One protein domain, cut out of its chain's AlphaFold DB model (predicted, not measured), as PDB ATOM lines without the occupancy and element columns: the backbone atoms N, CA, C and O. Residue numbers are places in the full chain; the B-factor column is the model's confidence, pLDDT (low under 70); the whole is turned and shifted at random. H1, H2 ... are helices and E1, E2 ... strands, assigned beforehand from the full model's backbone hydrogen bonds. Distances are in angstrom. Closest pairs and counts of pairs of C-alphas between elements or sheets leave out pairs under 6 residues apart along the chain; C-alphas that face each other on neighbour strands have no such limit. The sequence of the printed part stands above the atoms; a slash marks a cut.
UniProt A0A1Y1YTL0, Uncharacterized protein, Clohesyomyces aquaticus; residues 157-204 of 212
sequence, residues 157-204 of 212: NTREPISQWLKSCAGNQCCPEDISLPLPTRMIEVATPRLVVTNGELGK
ATOM      1  N   ASN A 157     164.090 122.141 165.381       63.72
ATOM      2  CA  ASN A 157     163.396 122.542 166.608       63.72
ATOM      3  C   ASN A 157     163.351 121.452 167.698       63.72
ATOM      4  O   ASN A 157     163.114 121.775 168.857       63.72
ATOM      5  N   THR A 158     163.583 120.182 167.353       63.75
ATOM      6  CA  THR A 158     163.617 119.061 168.309       63.75
ATOM      7  C   THR A 158     165.050 118.704 168.697       63.75
ATOM      8  O   THR A 158     165.342 118.377 169.850       63.75
ATOM      9  N   ARG A 159     165.982 118.841 167.749       69.19
ATOM     10  CA  ARG A 159     167.409 118.577 167.957       69.19
ATOM     11  C   ARG A 159     168.057 119.570 168.922       69.19
ATOM     12  O   ARG A 159     168.878 119.157 169.745       69.19
ATOM     13  N   GLU A 160     167.718 120.855 168.827       69.94
ATOM     14  CA  GLU A 160     168.289 121.908 169.679       69.94
ATOM     15  C   GLU A 160     167.988 121.698 171.171       69.94
ATOM     16  O   GLU A 160     168.948 121.618 171.943       69.94
ATOM     17  N   PRO A 161     166.722 121.512 171.600       68.06
ATOM     18  CA  PRO A 161     166.400 121.261 173.003       68.06
ATOM     19  C   PRO A 161     167.070 120.007 173.562       68.06
ATOM     20  O   PRO A 161     167.638 120.060 174.649       68.06
ATOM     21  N   ILE A 162     167.071 118.895 172.813       71.56
ATOM     22  CA  ILE A 162     167.727 117.652 173.250       71.56
ATOM     23  C   ILE A 162     169.232 117.886 173.417       71.56
ATOM     24  O   ILE A 162     169.813 117.503 174.429       71.56
ATOM     25  N   SER A 163     169.865 118.567 172.459       73.62
ATOM     26  CA  SER A 163     171.291 118.899 172.539       73.62
ATOM     27  C   SER A 163     171.600 119.801 173.735       73.62
ATOM     28  O   SER A 163     172.609 119.605 174.411       73.62
ATOM     29  N   GLN A 164     170.736 120.778 174.018       72.75
ATOM     30  CA  GLN A 164     170.875 121.663 175.168       72.75
ATOM     31  C   GLN A 164     170.708 120.897 176.487       72.75
ATOM     32  O   GLN A 164     171.531 121.063 177.382       72.75
ATOM     33  N   TRP A 165     169.717 120.007 176.590       72.81
ATOM     34  CA  TRP A 165     169.516 119.150 177.762       72.81
ATOM     35  C   TRP A 165     170.708 118.233 178.025       72.81
ATOM     36  O   TRP A 165     171.166 118.150 179.163       72.81
ATOM     37  N   LEU A 166     171.252 117.595 176.984       74.69
ATOM     38  CA  LEU A 166     172.438 116.745 177.103       74.69
ATOM     39  C   LEU A 166     173.655 117.542 177.589       74.69
ATOM     40  O   LEU A 166     174.328 117.116 178.525       74.69
ATOM     41  N   LYS A 167     173.893 118.734 177.021       74.69
ATOM     42  CA  LYS A 167     174.962 119.641 177.475       74.69
ATOM     43  C   LYS A 167     174.771 120.072 178.930       74.69
ATOM     44  O   LYS A 167     175.739 120.106 179.682       74.69
ATOM     45  N   SER A 168     173.541 120.384 179.335       69.56
ATOM     46  CA  SER A 168     173.231 120.764 180.716       69.56
ATOM     47  C   SER A 168     173.362 119.599 181.705       69.56
ATOM     48  O   SER A 168     173.801 119.831 182.827       69.56
ATOM     49  N   CYS A 169     173.032 118.353 181.331       68.62
ATOM     50  CA  CYS A 169     173.282 117.187 182.196       68.62
ATOM     51  C   CYS A 169     174.770 116.888 182.327       68.62
ATOM     52  O   CYS A 169     175.218 116.682 183.444       68.62
ATOM     53  N   ALA A 170     175.554 116.945 181.248       70.12
ATOM     54  CA  ALA A 170     176.984 116.624 181.305       70.12
ATOM     55  C   ALA A 170     177.775 117.446 182.348       70.12
ATOM     56  O   ALA A 170     178.810 116.998 182.822       70.12
ATOM     57  N   GLY A 171     177.286 118.636 182.724       67.88
ATOM     58  CA  GLY A 171     177.881 119.467 183.778       67.88
ATOM     59  C   GLY A 171     177.381 119.203 185.207       67.88
ATOM     60  O   GLY A 171     177.874 119.838 186.135       67.88
ATOM     61  N   ASN A 172     176.397 118.324 185.416       72.81
ATOM     62  CA  ASN A 172     175.859 118.018 186.744       72.81
ATOM     63  C   ASN A 172     176.649 116.891 187.418       72.81
ATOM     64  O   ASN A 172     176.865 115.845 186.817       72.81
ATOM     65  N   GLN A 173     176.963 117.049 188.710       73.81
ATOM     66  CA  GLN A 173     177.668 116.036 189.522       73.81
ATOM     67  C   GLN A 173     176.959 114.672 189.587       73.81
ATOM     68  O   GLN A 173     177.582 113.670 189.915       73.81
ATOM     69  N   CYS A 174     175.653 114.633 189.313       70.81
ATOM     70  CA  CYS A 174     174.866 113.400 189.295       70.81
ATOM     71  C   CYS A 174     174.956 112.637 187.964       70.81
ATOM     72  O   CYS A 174     174.512 111.493 187.906       70.81
ATOM     73  N   CYS A 175     175.462 113.258 186.891       68.06
ATOM     74  CA  CYS A 175     175.620 112.580 185.610       68.06
ATOM     75  C   CYS A 175     176.961 111.807 185.644       68.06
ATOM     76  O   CYS A 175     177.978 112.378 186.040       68.06
ATOM     77  N   PRO A 176     176.970 110.500 185.312       69.31
ATOM     78  CA  PRO A 176     178.187 109.693 185.349       69.31
ATOM     79  C   PRO A 176     179.245 110.248 184.389       69.31
ATOM     80  O   PRO A 176     178.912 110.920 183.410       69.31
ATOM     81  N   GLU A 177     180.515 109.954 184.675       72.12
ATOM     82  CA  GLU A 177     181.625 110.322 183.794       72.12
ATOM     83  C   GLU A 177     181.396 109.814 182.365       72.12
ATOM     84  O   GLU A 177     180.712 108.814 182.139       72.12
ATOM     85  N   ASP A 178     181.985 110.510 181.393       71.88
ATOM     86  CA  ASP A 178     181.840 110.229 179.965       71.88
ATOM     87  C   ASP A 178     182.630 108.968 179.550       71.88
ATOM     88  O   ASP A 178     183.656 109.029 178.861       71.88
ATOM     89  N   ILE A 179     182.158 107.814 180.022       79.94
ATOM     90  CA  ILE A 179     182.734 106.489 179.797       79.94
ATOM     91  C   ILE A 179     182.033 105.765 178.645       79.94
ATOM     92  O   ILE A 179     180.822 105.864 178.451       79.94
ATOM     93  N   SER A 180     182.812 105.010 177.868       85.81
ATOM     94  CA  SER A 180     182.273 104.180 176.790       85.81
ATOM     95  C   SER A 180     181.649 102.915 177.379       85.81
ATOM     96  O   SER A 180     182.332 102.148 178.060       85.81
ATOM     97  N   LEU A 181     180.360 102.698 177.129       87.06
ATOM     98  CA  LEU A 181     179.585 101.564 177.628       87.06
ATOM     99  C   LEU A 181     178.991 100.763 176.464       87.06
ATOM    100  O   LEU A 181     178.803 101.313 175.376       87.06
ATOM    101  N   PRO A 182     178.655  99.477 176.671       90.56
ATOM    102  CA  PRO A 182     177.872  98.725 175.700       90.56
ATOM    103  C   PRO A 182     176.549  99.442 175.422       90.56
ATOM    104  O   PRO A 182     175.770  99.723 176.338       90.56
ATOM    105  N   LEU A 183     176.309  99.763 174.156       87.88
ATOM    106  CA  LEU A 183     175.122 100.481 173.725       87.88
ATOM    107  C   LEU A 183     173.897  99.549 173.735       87.88
ATOM    108  O   LEU A 183     174.000  98.384 173.343       87.88
ATOM    109  N   PRO A 184     172.696 100.038 174.092       86.38
ATOM    110  CA  PRO A 184     171.456  99.318 173.823       86.38
ATOM    111  C   PRO A 184     171.361  98.980 172.338       86.38
ATOM    112  O   PRO A 184     171.680  99.834 171.516       86.38
ATOM    113  N   THR A 185     170.853  97.794 171.985       86.38
ATOM    114  CA  THR A 185     170.825  97.262 170.601       86.38
ATOM    115  C   THR A 185     170.236  98.210 169.558       86.38
ATOM    116  O   THR A 185     170.481  98.050 168.363       86.38
ATOM    117  N   ARG A 186     169.417  99.170 169.998       79.31
ATOM    118  CA  ARG A 186     168.848 100.231 169.176       79.31
ATOM    119  C   ARG A 186     168.949 101.550 169.925       79.31
ATOM    120  O   ARG A 186     168.552 101.622 171.085       79.31
ATOM    121  N   MET A 187     169.421 102.584 169.246       83.81
ATOM    122  CA  MET A 187     169.504 103.942 169.774       83.81
ATOM    123  C   MET A 187     168.983 104.951 168.762       83.81
ATOM    124  O   MET A 187     168.899 104.664 167.572       83.81
ATOM    125  N   ILE A 188     168.645 106.144 169.235       81.00
ATOM    126  CA  ILE A 188     168.327 107.275 168.370       81.00
ATOM    127  C   ILE A 188     169.564 108.159 168.301       81.00
ATOM    128  O   ILE A 188     170.025 108.677 169.318       81.00
ATOM    129  N   GLU A 189     170.099 108.342 167.100       82.94
ATOM    130  CA  GLU A 189     171.187 109.284 166.884       82.94
ATOM    131  C   GLU A 189     170.617 110.707 166.851       82.94
ATOM    132  O   GLU A 189     169.891 111.079 165.939       82.94
ATOM    133  N   VAL A 190     170.925 111.526 167.858       72.75
ATOM    134  CA  VAL A 190     170.355 112.884 167.974       72.75
ATOM    135  C   VAL A 190     170.890 113.828 166.886       72.75
ATOM    136  O   VAL A 190     170.187 114.734 166.442       72.75
ATOM    137  N   ALA A 191     172.137 113.631 166.440       71.62
ATOM    138  CA  ALA A 191     172.758 114.465 165.410       71.62
ATOM    139  C   ALA A 191     172.134 114.244 164.026       71.62
ATOM    140  O   ALA A 191     171.940 115.202 163.275       71.62
ATOM    141  N   THR A 192     171.806 112.992 163.710       77.69
ATOM    142  CA  THR A 192     171.070 112.606 162.511       77.69
ATOM    143  C   THR A 192     169.872 111.765 162.950       77.69
ATOM    144  O   THR A 192     170.024 110.561 163.087       77.69
ATOM    145  N   PRO A 193     168.711 112.378 163.247       71.50
ATOM    146  CA  PRO A 193     167.552 111.723 163.868       71.50
ATOM    147  C   PRO A 193     167.086 110.481 163.104       71.50
ATOM    148  O   PRO A 193     166.233 110.523 162.220       71.50
ATOM    149  N   ARG A 194     167.686 109.351 163.464       79.31
ATOM    150  CA  ARG A 194     167.480 108.037 162.872       79.31
ATOM    151  C   ARG A 194     167.687 106.981 163.938       79.31
ATOM    152  O   ARG A 194     168.481 107.146 164.866       79.31
ATOM    153  N   LEU A 195     166.968 105.879 163.781       79.81
ATOM    154  CA  LEU A 195     167.192 104.692 164.583       79.81
ATOM    155  C   LEU A 195     168.471 104.010 164.090       79.81
ATOM    156  O   LEU A 195     168.547 103.593 162.935       79.81
ATOM    157  N   VAL A 196     169.463 103.892 164.961       85.81
ATOM    158  CA  VAL A 196     170.714 103.182 164.707       85.81
ATOM    159  C   VAL A 196     170.669 101.857 165.449       85.81
ATOM    160  O   VAL A 196     170.371 101.806 166.643       85.81
ATOM    161  N   VAL A 197     170.944 100.773 164.733       90.44
ATOM    162  CA  VAL A 197     171.152  99.455 165.333       90.44
ATOM    163  C   VAL A 197     172.623  99.367 165.718       90.44
ATOM    164  O   VAL A 197     173.482  99.483 164.853       90.44
ATOM    165  N   THR A 198     172.904  99.203 167.005       90.31
ATOM    166  CA  THR A 198     174.271  99.224 167.559       90.31
ATOM    167  C   THR A 198     174.777  97.827 167.900       90.31
ATOM    168  O   THR A 198     175.967  97.640 168.100       90.31
ATOM    169  N   ASN A 199     173.878  96.842 168.035       90.38
ATOM    170  CA  ASN A 199     174.202  95.458 168.399       90.38
ATOM    171  C   ASN A 199     175.134  95.301 169.621       90.38
ATOM    172  O   ASN A 199     175.887  94.334 169.695       90.38
ATOM    173  N   GLY A 200     175.071  96.218 170.594       88.00
ATOM    174  CA  GLY A 200     175.914  96.138 171.792       88.00
ATOM    175  C   GLY A 200     177.333  96.677 171.615       88.00
ATOM    176  O   GLY A 200     178.159  96.471 172.502       88.00
ATOM    177  N   GLU A 201     177.625  97.355 170.500       93.25
ATOM    178  CA  GLU A 201     178.891  98.064 170.306       93.25
ATOM    179  C   GLU A 201     179.198  98.995 171.483       93.25
ATOM    180  O   GLU A 201     178.295  99.495 172.154       93.25
ATOM    181  N   LEU A 202     180.484  99.226 171.745       92.38
ATOM    182  CA  LEU A 202     180.905 100.180 172.763       92.38
ATOM    183  C   LEU A 202     180.752 101.599 172.232       92.38
ATOM    184  O   LEU A 202     181.269 101.941 171.169       92.38
ATOM    185  N   GLY A 203     180.100 102.448 173.010       88.25
ATOM    186  CA  GLY A 203     179.979 103.851 172.678       88.25
ATOM    187  C   GLY A 203     179.433 104.675 173.826       88.25
ATOM    188  O   GLY A 203     179.320 104.233 174.967       88.25
ATOM    189  N   LYS A 204     179.087 105.913 173.496       83.56
ATOM    190  CA  LYS A 204     178.557 106.884 174.446       83.56
ATOM    191  C   LYS A 204     177.097 107.132 174.133       83.56
ATOM    192  O   LYS A 204     176.731 107.354 172.978       83.56
TER     193      LYS A 204
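AT A GLANCE: This is residues 157 to 204 of the 212 residues of an uncharacterized protein of Clohesyomyces aquaticus (UniProt A0A1Y1YTL0). This is a flat, open frame: the helix H1 makes one side, a small hairpin of two strands, E1 and E2, makes the opposite side, and the long link of residues 171 to 185 joins them across one end. After E2 the backbone folds back, and residues 202 to 203 pair with residues 181 to 182 of that link. The printed part has 48 residues, with one named helix and two named strands in the order H1, E1, E2; the sheet's order is E1 - E2, antiparallel. The class is mixed, helices and strands, with under half of the residues in named elements. The whole is loose, with a radius of gyration of the C-alphas of 12.0 A, and spans 29 by 28 by 10 A.

HOW THE PARTS SIT: Start at Asn 157 and look first at the helix H1, residues 157 to 170; here 9 of 10 pairs of O i and N i+4 are within hydrogen-bond range. Go on through residues 171 to 185, a long link, to the strand E1, residues 186 to 189. A tight link of 4 residues then leads to the strand E2, residues 194 to 197. E1 and E2 are a hairpin, antiparallel neighbours with 143 degrees between their directions. Look at Arg 186 and Val 197, whose C-alphas face each other at 4.5 A. Then look at N 187 and O 196, 2.9 A apart, and N 196 and O 187, 2.8 A apart; both pairs are within hydrogen-bond range. H1 and E2 are apart. Beyond E2, find residues 202 to 203, which pair antiparallel with residues 181 to 182 outside the named strands.

IN THESE COORDINATES: Find C-alpha 157 at (163.396, 122.542, 166.608); from there H1 runs 20.9 A to C-alpha 170 at (176.984, 116.624, 181.305). E1 begins at C-alpha 186, at (168.848, 100.231, 169.176), and measures 9.6 A from first to last C-alpha. E2 measures 9.7 A and ends at C-alpha 197, at (171.152, 99.455, 165.333).

THE WHOLE: The C-alphas farthest apart are those of Gln 173 and Val 197, at 30.0 A, while the first and last printed C-alphas, of Asn 157 and Lys 204, are 23.2 A apart. The printed part runs from 157 to 204 and has no cut. On the long link from H1 to E1 the C-alphas lie 10 to 17 A from the mean of the C-alphas. In the B-factor column the mean pLDDT of the printed part is 77.8; look for values under 70 at residues 157 to 161, 168 to 169, 171 and 175 to 176.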